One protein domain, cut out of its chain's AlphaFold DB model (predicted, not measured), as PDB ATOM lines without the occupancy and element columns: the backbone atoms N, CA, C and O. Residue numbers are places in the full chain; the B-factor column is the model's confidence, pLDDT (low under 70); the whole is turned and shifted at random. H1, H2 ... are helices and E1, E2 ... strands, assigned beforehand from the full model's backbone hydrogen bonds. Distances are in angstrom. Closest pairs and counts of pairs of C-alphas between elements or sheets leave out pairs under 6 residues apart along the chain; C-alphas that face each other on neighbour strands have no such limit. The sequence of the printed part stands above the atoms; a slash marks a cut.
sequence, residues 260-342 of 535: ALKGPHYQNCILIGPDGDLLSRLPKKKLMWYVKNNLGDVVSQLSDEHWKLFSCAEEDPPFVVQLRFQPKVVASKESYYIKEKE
ATOM      1  N   ALA A 260       2.633   3.657  -8.753       56.47
ATOM      2  CA  ALA A 260       3.650   3.288  -7.785       56.47
ATOM      3  C   ALA A 260       4.369   4.538  -7.258       56.47
ATOM      4  O   ALA A 260       4.763   5.441  -8.001       56.47
ATOM      5  N   LEU A 261       4.520   4.598  -5.942       57.56
ATOM      6  CA  LEU A 261       5.225   5.687  -5.278       57.56
ATOM      7  C   LEU A 261       6.741   5.527  -5.454       57.56
ATOM      8  O   LEU A 261       7.267   4.425  -5.562       57.56
ATOM      9  N   LYS A 262       7.446   6.661  -5.501       64.88
ATOM     10  CA  LYS A 262       8.904   6.704  -5.657       64.88
ATOM     11  C   LYS A 262       9.582   6.784  -4.287       64.88
ATOM     12  O   LYS A 262       9.237   7.669  -3.502       64.88
ATOM     13  N   GLY A 263      10.585   5.935  -4.057       66.12
ATOM     14  CA  GLY A 263      11.381   5.901  -2.824       66.12
ATOM     15  C   GLY A 263      10.673   5.231  -1.633       66.12
ATOM     16  O   GLY A 263       9.537   4.776  -1.770       66.12
ATOM     17  N   PRO A 264      11.327   5.165  -0.456       71.94
ATOM     18  CA  PRO A 264      10.748   4.557   0.740       71.94
ATOM     19  C   PRO A 264       9.521   5.345   1.216       71.94
ATOM     20  O   PRO A 264       9.553   6.566   1.397       71.94
ATOM     21  N   HIS A 265       8.415   4.640   1.426       78.06
ATOM     22  CA  HIS A 265       7.129   5.196   1.836       78.06
ATOM     23  C   HIS A 265       7.084   5.537   3.319       78.06
ATOM     24  O   HIS A 265       6.599   6.611   3.690       78.06
ATOM     25  N   TYR A 266       7.549   4.604   4.145       85.69
ATOM     26  CA  TYR A 266       7.864   4.810   5.543       85.69
ATOM     27  C   TYR A 266       9.351   5.127   5.612       85.69
ATOM     28  O   TYR A 266      10.194   4.254   5.442       85.69
ATOM     29  N   GLN A 267       9.666   6.405   5.806       85.62
ATOM     30  CA  GLN A 267      11.042   6.845   6.048       85.62
ATOM     31  C   GLN A 267      11.441   6.680   7.520       85.62
ATOM     32  O   GLN A 267      12.598   6.896   7.847       85.62
ATOM     33  N   ASN A 268      10.474   6.354   8.392       86.38
ATOM     34  CA  ASN A 268      10.656   6.119   9.826       86.38
ATOM     35  C   ASN A 268      11.493   7.201  10.546       86.38
ATOM     36  O   ASN A 268      12.159   6.912  11.531       86.38
ATOM     37  N   CYS A 269      11.442   8.458  10.084       88.75
ATOM     38  CA  CYS A 269      12.135   9.570  10.735       88.75
ATOM     39  C   CYS A 269      11.454   9.912  12.063       88.75
ATOM     40  O   CYS A 269      10.252   9.701  12.212       88.75
ATOM     41  N   ILE A 270      12.185  10.484  13.010       89.38
ATOM     42  CA  ILE A 270      11.769  10.531  14.409       89.38
ATOM     43  C   ILE A 270      11.339  11.939  14.830       89.38
ATOM     44  O   ILE A 270      12.008  12.926  14.528       89.38
ATOM     45  N   LEU A 271      10.216  12.021  15.546       90.06
ATOM     46  CA  LEU A 271       9.774  13.206  16.273       90.06
ATOM     47  C   LEU A 271       9.882  12.950  17.777       90.06
ATOM     48  O   LEU A 271       9.275  11.994  18.265       90.06
ATOM     49  N   ILE A 272      10.593  13.820  18.492       89.81
ATOM     50  CA  ILE A 272      10.721  13.773  19.956       89.81
ATOM     51  C   ILE A 272      10.157  15.035  20.618       89.81
ATOM     52  O   ILE A 272      10.027  16.082  19.976       89.81
ATOM     53  N   GLY A 273       9.791  14.928  21.894       89.25
ATOM     54  CA  GLY A 273       9.368  16.056  22.725       89.25
ATOM     55  C   GLY A 273      10.547  16.860  23.294       89.25
ATOM     56  O   GLY A 273      11.696  16.421  23.193       89.25
ATOM     57  N   PRO A 274      10.279  18.021  23.918       87.75
ATOM     58  CA  PRO A 274      11.285  18.788  24.657       87.75
ATOM     59  C   PRO A 274      12.041  17.945  25.694       87.75
ATOM     60  O   PRO A 274      13.250  18.089  25.827       87.75
ATOM     61  N   ASP A 275      11.346  17.005  26.336       83.94
ATOM     62  CA  ASP A 275      11.897  16.124  27.374       83.94
ATOM     63  C   ASP A 275      12.706  14.931  26.818       83.94
ATOM     64  O   ASP A 275      13.205  14.110  27.580       83.94
ATOM     65  N   GLY A 276      12.828  14.798  25.490       79.25
ATOM     66  CA  GLY A 276      13.518  13.678  24.828       79.25
ATOM     67  C   GLY A 276      12.628  12.467  24.519       79.25
ATOM     68  O   GLY A 276      13.041  11.561  23.795       79.25
ATOM     69  N   ASP A 277      11.377  12.470  24.985       82.31
ATOM     70  CA  ASP A 277      10.432  11.378  24.749       82.31
ATOM     71  C   ASP A 277      10.103  11.181  23.264       82.31
ATOM     72  O   ASP A 277       9.807  12.127  22.527       82.31
ATOM     73  N   LEU A 278      10.089   9.920  22.830       84.31
ATOM     74  CA  LEU A 278       9.742   9.530  21.467       84.31
ATOM     75  C   LEU A 278       8.238   9.658  21.221       84.31
ATOM     76  O   LEU A 278       7.441   8.884  21.745       84.31
ATOM     77  N   LEU A 279       7.849  10.604  20.366       85.81
ATOM     78  CA  LEU A 279       6.441  10.907  20.109       85.81
ATOM     79  C   LEU A 279       5.883  10.120  18.922       85.81
ATOM     80  O   LEU A 279       4.775   9.586  18.985       85.81
ATOM     81  N   SER A 280       6.605  10.083  17.795       87.19
ATOM     82  CA  SER A 280       6.126   9.415  16.578       87.19
ATOM     83  C   SER A 280       7.217   9.219  15.527       87.19
ATOM     84  O   SER A 280       8.161  10.005  15.438       87.19
ATOM     85  N   ARG A 281       7.030   8.220  14.656       87.81
ATOM     86  CA  ARG A 281       7.780   8.045  13.410       87.81
ATOM     87  C   ARG A 281       6.997   8.566  12.204       87.81
ATOM     88  O   ARG A 281       5.875   8.135  11.929       87.81
ATOM     89  N   LEU A 282       7.591   9.499  11.461       87.56
ATOM     90  CA  LEU A 282       6.953  10.291  10.409       87.56
ATOM     91  C   LEU A 282       7.822  10.373   9.136       87.56
ATOM     92  O   LEU A 282       9.031  10.166   9.180       87.56
ATOM     93  N   PRO A 283       7.241  10.724   7.973       88.25
ATOM     94  CA  PRO A 283       8.025  11.067   6.788       88.25
ATOM     95  C   PRO A 283       8.859  12.335   7.012       88.25
ATOM     96  O   PRO A 283       8.362  13.308   7.589       88.25
ATOM     97  N   LYS A 284      10.067  12.392   6.437       87.69
ATOM     98  CA  LYS A 284      10.994  13.536   6.536       87.69
ATOM     99  C   LYS A 284      10.325  14.857   6.166       87.69
ATOM    100  O   LYS A 284      10.477  15.855   6.859       87.69
ATOM    101  N   LYS A 285       9.497  14.857   5.114       89.25
ATOM    102  CA  LYS A 285       8.744  16.045   4.675       89.25
ATOM    103  C   LYS A 285       7.822  16.610   5.766       89.25
ATOM    104  O   LYS A 285       7.648  17.822   5.829       89.25
ATOM    105  N   LYS A 286       7.227  15.753   6.605       89.19
ATOM    106  CA  LYS A 286       6.358  16.189   7.706       89.19
ATOM    107  C   LYS A 286       7.179  16.763   8.858       89.19
ATOM    108  O   LYS A 286       6.801  17.798   9.386       89.19
ATOM    109  N   LEU A 287       8.324  16.166   9.187       90.25
ATOM    110  CA  LEU A 287       9.242  16.727  10.184       90.25
ATOM    111  C   LEU A 287       9.775  18.101   9.764       90.25
ATOM    112  O   LEU A 287       9.735  19.047  10.542       90.25
ATOM    113  N   MET A 288      10.145  18.254   8.492       91.94
ATOM    114  CA  MET A 288      10.573  19.543   7.942       91.94
ATOM    115  C   MET A 288       9.486  20.623   7.996       91.94
ATOM    116  O   MET A 288       9.814  21.806   7.989       91.94
ATOM    117  N   TRP A 289       8.200  20.257   8.058       94.12
ATOM    118  CA  TRP A 289       7.132  21.230   8.287       94.12
ATOM    119  C   TRP A 289       7.217  21.824   9.700       94.12
ATOM    120  O   TRP A 289       7.077  23.036   9.826       94.12
ATOM    121  N   TYR A 290       7.516  21.027  10.734       93.62
ATOM    122  CA  TYR A 290       7.717  21.551  12.094       93.62
ATOM    123  C   TYR A 290       8.902  22.514  12.142       93.62
ATOM    124  O   TYR A 290       8.769  23.613  12.671       93.62
ATOM    125  N   VAL A 291      10.013  22.154  11.495       93.00
ATOM    126  CA  VAL A 291      11.198  23.022  11.401       93.00
ATOM    127  C   VAL A 291      10.876  24.328  10.678       93.00
ATOM    128  O   VAL A 291      11.122  25.414  11.193       93.00
ATOM    129  N   LYS A 292      10.242  24.249   9.503       94.69
ATOM    130  CA  LYS A 292       9.912  25.428   8.690       94.69
ATOM    131  C   LYS A 292       8.930  26.385   9.377       94.69
ATOM    132  O   LYS A 292       8.978  27.580   9.110       94.69
ATOM    133  N   ASN A 293       8.039  25.871  10.224       95.00
ATOM    134  CA  ASN A 293       7.074  26.683  10.973       95.00
ATOM    135  C   ASN A 293       7.587  27.077  12.368       95.00
ATOM    136  O   ASN A 293       6.800  27.555  13.178       95.00
ATOM    137  N   ASN A 294       8.881  26.890  12.649       93.81
ATOM    138  CA  ASN A 294       9.506  27.233  13.928       93.81
ATOM    139  C   ASN A 294       8.880  26.512  15.142       93.81
ATOM    140  O   ASN A 294       8.781  27.057  16.237       93.81
ATOM    141  N   LEU A 295       8.429  25.274  14.928       94.69
ATOM    142  CA  LEU A 295       7.790  24.412  15.925       94.69
ATOM    143  C   LEU A 295       8.715  23.296  16.431       94.69
ATOM    144  O   LEU A 295       8.389  22.631  17.413       94.69
ATOM    145  N   GLY A 296       9.848  23.075  15.767       93.56
ATOM    146  CA  GLY A 296      10.834  22.079  16.165       93.56
ATOM    147  C   GLY A 296      12.196  22.301  15.519       93.56
ATOM    148  O   GLY A 296      12.303  23.041  14.545       93.56
ATOM    149  N   ASP A 297      13.214  21.636  16.049       92.31
ATOM    150  CA  ASP A 297      14.609  21.759  15.636       92.31
ATOM    151  C   ASP A 297      15.169  20.427  15.161       92.31
ATOM    152  O   ASP A 297      14.846  19.372  15.704       92.31
ATOM    153  N   VAL A 298      16.009  20.473  14.125       90.56
ATOM    154  CA  VAL A 298      16.754  19.290  13.684       90.56
ATOM    155  C   VAL A 298      17.815  18.981  14.729       90.56
ATOM    156  O   VAL A 298      18.645  19.834  15.038       90.56
ATOM    157  N   VAL A 299      17.810  17.751  15.232       85.69
ATOM    158  CA  VAL A 299      18.822  17.286  16.178       85.69
ATOM    159  C   VAL A 299      20.031  16.826  15.369       85.69
ATOM    160  O   VAL A 299      19.973  15.817  14.669       85.69
ATOM    161  N   SER A 300      21.109  17.608  15.403       71.19
ATOM    162  CA  SER A 300      22.342  17.338  14.650       71.19
ATOM    163  C   SER A 300      23.207  16.245  15.282       71.19
ATOM    164  O   SER A 300      24.007  15.632  14.579       71.19
ATOM    165  N   GLN A 301      23.047  15.994  16.584       67.19
ATOM    166  CA  GLN A 301      23.765  14.973  17.344       67.19
ATOM    167  C   GLN A 301      22.808  14.309  18.336       67.19
ATOM    168  O   GLN A 301      22.221  14.980  19.184       67.19
ATOM    169  N   LEU A 302      22.629  12.994  18.213       68.06
ATOM    170  CA  LEU A 302      21.922  12.190  19.210       68.06
ATOM    171  C   LEU A 302      22.913  11.798  20.309       68.06
ATOM    172  O   LEU A 302      24.051  11.458  19.999       68.06
ATOM    173  N   SER A 303      22.492  11.819  21.575       67.38
ATOM    174  CA  SER A 303      23.285  11.189  22.637       67.38
ATOM    175  C   SER A 303      23.348   9.672  22.422       67.38
ATOM    176  O   SER A 303      22.438   9.097  21.821       67.38
ATOM    177  N   ASP A 304      24.377   9.011  22.952       66.00
ATOM    178  CA  ASP A 304      24.554   7.553  22.826       66.00
ATOM    179  C   ASP A 304      23.352   6.751  23.361       66.00
ATOM    180  O   ASP A 304      23.021   5.675  22.857       66.00
ATOM    181  N   GLU A 305      22.658   7.290  24.364       64.69
ATOM    182  CA  GLU A 305      21.431   6.718  24.927       64.69
ATOM    183  C   GLU A 305      20.257   6.809  23.943       64.69
ATOM    184  O   GLU A 305      19.563   5.819  23.702       64.69
ATOM    185  N   HIS A 306      20.071   7.971  23.312       66.50
ATOM    186  CA  HIS A 306      19.060   8.160  22.276       66.50
ATOM    187  C   HIS A 306      19.389   7.360  21.010       66.50
ATOM    188  O   HIS A 306      18.486   6.802  20.395       66.50
ATOM    189  N   TRP A 307      20.668   7.233  20.644       65.19
ATOM    190  CA  TRP A 307      21.117   6.410  19.519       65.19
ATOM    191  C   TRP A 307      20.663   4.954  19.660       65.19
ATOM    192  O   TRP A 307      19.999   4.426  18.765       65.19
ATOM    193  N   LYS A 308      20.945   4.334  20.814       63.28
ATOM    194  CA  LYS A 308      20.556   2.946  21.122       63.28
ATOM    195  C   LYS A 308      19.043   2.741  21.172       63.28
ATOM    196  O   LYS A 308      18.565   1.650  20.884       63.28
ATOM    197  N   LEU A 309      18.289   3.774  21.546       63.53
ATOM    198  CA  LEU A 309      16.829   3.713  21.627       63.53
ATOM    199  C   LEU A 309      16.153   3.886  20.255       63.53
ATOM    200  O   LEU A 309      15.034   3.413  20.043       63.53
ATOM    201  N   PHE A 310      16.803   4.598  19.334       63.56
ATOM    202  CA  PHE A 310      16.186   5.090  18.101       63.56
ATOM    203  C   PHE A 310      16.653   4.390  16.827       63.56
ATOM    204  O   PHE A 310      15.882   4.373  15.858       63.56
ATOM    205  N   SER A 311      17.860   3.820  16.838       56.56
ATOM    206  CA  SER A 311      18.462   3.117  15.710       56.56
ATOM    207  C   SER A 311      18.401   1.596  15.878       56.56
ATOM    208  O   SER A 311      18.799   1.057  16.907       56.56
ATOM    209  N   CYS A 312      17.954   0.902  14.830       50.41
ATOM    210  CA  CYS A 312      18.144  -0.542  14.660       50.41
ATOM    211  C   CYS A 312      19.250  -0.869  13.636       50.41
ATOM    212  O   CYS A 312      19.492  -2.042  13.367       50.41
ATOM    213  N   ALA A 313      19.882   0.146  13.034       50.91
ATOM    214  CA  ALA A 313      20.838   0.005  11.940       50.91
ATOM    215  C   ALA A 313      22.214   0.559  12.337       50.91
ATOM    216  O   ALA A 313      22.318   1.624  12.947       50.91
ATOM    217  N   GLU A 314      23.278  -0.157  11.978       53.38
ATOM    218  CA  GLU A 314      24.650   0.198  12.364       53.38
ATOM    219  C   GLU A 314      25.232   1.373  11.556       53.38
ATOM    220  O   GLU A 314      26.193   1.991  12.005       53.38
ATOM    221  N   GLU A 315      24.651   1.720  10.400       56.34
ATOM    222  CA  GLU A 315      25.360   2.523   9.390       56.34
ATOM    223  C   GLU A 315      24.917   3.997   9.259       56.34
ATOM    224  O   GLU A 315      25.741   4.807   8.850       56.34
ATOM    225  N   ASP A 316      23.686   4.393   9.639       60.81
ATOM    226  CA  ASP A 316      23.216   5.787   9.474       60.81
ATOM    227  C   ASP A 316      22.262   6.288  10.587       60.81
ATOM    228  O   ASP A 316      21.302   5.594  10.941       60.81
ATOM    229  N   PRO A 317      22.435   7.532  11.095       65.44
ATOM    230  CA  PRO A 317      21.509   8.148  12.044       65.44
ATOM    231  C   PRO A 317      20.092   8.311  11.492       65.44
ATOM    232  O   PRO A 317      19.923   8.861  10.395       65.44
ATOM    233  N   PRO A 318      19.038   7.978  12.262       77.19
ATOM    234  CA  PRO A 318      17.695   8.383  11.883       77.19
ATOM    235  C   PRO A 318      17.600   9.915  11.876       77.19
ATOM    236  O   PRO A 318      18.133  10.601  12.745       77.19
ATOM    237  N   PHE A 319      16.884  10.482  10.905       85.88
ATOM    238  CA  PHE A 319      16.621  11.923  10.885       85.88
ATOM    239  C   PHE A 319      15.652  12.289  12.019       85.88
ATOM    240  O   PHE A 319      14.512  11.812  12.015       85.88
ATOM    241  N   VAL A 320      16.085  13.134  12.959       88.94
ATOM    242  CA  VAL A 320      15.337  13.461  14.186       88.94
ATOM    243  C   VAL A 320      14.997  14.948  14.256       88.94
ATOM    244  O   VAL A 320      15.836  15.807  13.983       88.94
ATOM    245  N   VAL A 321      13.754  15.251  14.638       92.00
ATOM    246  CA  VAL A 321      13.302  16.609  14.966       92.00
ATOM    247  C   VAL A 321      12.707  16.636  16.369       92.00
ATOM    248  O   VAL A 321      11.833  15.832  16.690       92.00
ATOM    249  N   GLN A 322      13.159  17.585  17.184       92.12
ATOM    250  CA  GLN A 322      12.657  17.840  18.531       92.12
ATOM    251  C   GLN A 322      11.641  18.977  18.513       92.12
ATOM    252  O   GLN A 322      11.897  20.019  17.918       92.12
ATOM    253  N   LEU A 323      10.480  18.798  19.144       93.75
ATOM    254  CA  LEU A 323       9.505  19.878  19.305       93.75
ATOM    255  C   LEU A 323       9.994  20.924  20.311       93.75
ATOM    256  O   LEU A 323      10.600  20.592  21.324       93.75
ATOM    257  N   ARG A 324       9.646  22.188  20.063       92.81
ATOM    258  CA  ARG A 324       9.925  23.319  20.968       92.81
ATOM    259  C   ARG A 324       8.882  23.489  22.081       92.81
ATOM    260  O   ARG A 324       9.007  24.388  22.904       92.81
ATOM    261  N   PHE A 325       7.824  22.682  22.073       91.50
ATOM    262  CA  PHE A 325       6.697  22.784  22.997       91.50
ATOM    263  C   PHE A 325       6.218  21.399  23.428       91.50
ATOM    264  O   PHE A 325       6.367  20.426  22.682       91.50
ATOM    265  N   GLN A 326       5.589  21.328  24.603       87.38
ATOM    266  CA  GLN A 326       5.034  20.077  25.104       87.38
ATOM    267  C   GLN A 326       3.734  19.724  24.364       87.38
ATOM    268  O   GLN A 326       2.794  20.530  24.357       87.38
ATOM    269  N   PRO A 327       3.639  18.547  23.721       82.81
ATOM    270  CA  PRO A 327       2.404  18.121  23.079       82.81
ATOM    271  C   PRO A 327       1.327  17.827  24.130       82.81
ATOM    272  O   PRO A 327       1.601  17.259  25.181       82.81
ATOM    273  N   LYS A 328       0.071  18.169  23.817       71.56
ATOM    274  CA  LYS A 328      -1.083  17.941  24.709       71.56
ATOM    275  C   LYS A 328      -1.366  16.459  24.987       71.56
ATOM    276  O   LYS A 328      -2.016  16.144  25.974       71.56
ATOM    277  N   VAL A 329      -0.914  15.571  24.103       64.69
ATOM    278  CA  VAL A 329      -1.094  14.121  24.202       64.69
ATOM    279  C   VAL A 329       0.277  13.477  24.056       64.69
ATOM    280  O   VAL A 329       0.917  13.614  23.011       64.69
ATOM    281  N   VAL A 330       0.724  12.786  25.102       62.53
ATOM    282  CA  VAL A 330       1.939  11.967  25.075       62.53
ATOM    283  C   VAL A 330       1.516  10.554  24.687       62.53
ATOM    284  O   VAL A 330       0.685   9.941  25.353       62.53
ATOM    285  N   ALA A 331       2.031  10.053  23.564       57.91
ATOM    286  CA  ALA A 331       1.752   8.688  23.135       57.91
ATOM    287  C   ALA A 331       2.339   7.693  24.153       57.91
ATOM    288  O   ALA A 331       3.465   7.873  24.613       57.91
ATOM    289  N   SER A 332       1.602   6.629  24.487       61.34
ATOM    290  CA  SER A 332       2.149   5.547  25.312       61.34
ATOM    291  C   SER A 332       3.371   4.915  24.631       61.34
ATOM    292  O   SER A 332       3.451   4.862  23.401       61.34
ATOM    293  N   LYS A 333       4.326   4.394  25.416       60.53
ATOM    294  CA  LYS A 333       5.553   3.761  24.886       60.53
ATOM    295  C   LYS A 333       5.270   2.561  23.961       60.53
ATOM    296  O   LYS A 333       6.097   2.231  23.118       60.53
ATOM    297  N   GLU A 334       4.080   1.966  24.049       62.75
ATOM    298  CA  GLU A 334       3.606   0.862  23.197       62.75
ATOM    299  C   GLU A 334       2.703   1.328  22.040       62.75
ATOM    300  O   GLU A 334       1.860   0.588  21.539       62.75
ATOM    301  N   SER A 335       2.857   2.571  21.594       76.31
ATOM    302  CA  SER A 335       2.003   3.148  20.561       76.31
ATOM    303  C   SER A 335       2.370   2.695  19.141       76.31
ATOM    304  O   SER A 335       3.531   2.730  18.718       76.31
ATOM    305  N   TYR A 336       1.350   2.376  18.333       83.38
ATOM    306  CA  TYR A 336       1.470   2.103  16.890       83.38
ATOM    307  C   TYR A 336       2.253   3.194  16.133       83.38
ATOM    308  O   TYR A 336       2.934   2.919  15.139       83.38
ATOM    309  N   TYR A 337       2.178   4.447  16.588       82.94
ATOM    310  CA  TYR A 337       2.819   5.592  15.932       82.94
ATOM    311  C   TYR A 337       4.323   5.682  16.177       82.94
ATOM    312  O   TYR A 337       4.993   6.404  15.439       82.94
ATOM    313  N   ILE A 338       4.839   4.954  17.167       84.75
ATOM    314  CA  ILE A 338       6.250   4.953  17.558       84.75
ATOM    315  C   ILE A 338       7.019   3.816  16.871       84.75
ATOM    316  O   ILE A 338       8.200   3.968  16.554       84.75
ATOM    317  N   LYS A 339       6.356   2.690  16.583       85.44
ATOM    318  CA  LYS A 339       7.004   1.543  15.936       85.44
ATOM    319  C   LYS A 339       7.362   1.803  14.475       85.44
ATOM    320  O   LYS A 339       6.593   2.423  13.721       85.44
ATOM    321  N   GLU A 340       8.518   1.271  14.084       85.94
ATOM    322  CA  GLU A 340       8.973   1.229  12.697       85.94
ATOM    323  C   GLU A 340       8.024   0.412  11.829       85.94
ATOM    324  O   GLU A 340       7.381  -0.536  12.283       85.94
ATOM    325  N   LYS A 341       7.899   0.838  10.574       88.56
ATOM    326  CA  LYS A 341       7.033   0.196   9.588       88.56
ATOM    327  C   LYS A 341       7.850  -0.166   8.366       88.56
ATOM    328  O   LYS A 341       8.617   0.655   7.860       88.56
ATOM    329  N   GLU A 342       7.641  -1.382   7.890       90.12
ATOM    330  CA  GLU A 342       8.336  -1.921   6.732       90.12
ATOM    331  C   GLU A 342       7.711  -1.420   5.429       90.12
ATOM    332  O   GLU A 342       6.492  -1.270   5.298       90.12
TER     333      GLU A 342
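This is residues 260 to 342 of the 535 residues of the protein "Exonuclease 3'-5' domain-containing protein 2" of Trichinella spiralis (UniProt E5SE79). With little regular structure, this is a small twisted sheet, E2, E1, E4, E3, with H1 packed over one face; H2 only grazes it, and residues 324 to 342 have no named element. The 83 printed residues run E1, E2, H1, E3, H2, E4; the sheet and class are mixed, with 32 residues in named elements. It is compact, radius of gyration of the C-alphas 12.6 A, spanning 36 by 28 by 26 A.

E1 is residues 269 to 272, from C-alpha (12.135, 9.570, 10.735); E2 278 to 282; E3 296 to 298; E4 320 to 323, ending at (9.505, 19.878, 19.305). H1 is 284 to 292, 12.1 A; H2 304 to 310.

Hairpin E1 and E2 is antiparallel (N 271 and O 280, 2.9 A); E4 is parallel to E1 (N 321 and O 270, 2.9 A), antiparallel to E3 (N 297 and O 322, 2.8 A). H1 has a height over the sheet of 8.0 A; its closest C-alphas to E4 are Leu 287 and Val 321, 6.3 A. E2, H1, E3 form a split strand-helix-strand unit, E1 and E4 between its strands, crossover right-handed. O i to N i+4 pairs are within hydrogen-bond range throughout H2, 4 of 5 in H1.

The printed part has no cut or long link; pLDDT is under 70 at 260 to 263, 301 to 317 and 329 to 334.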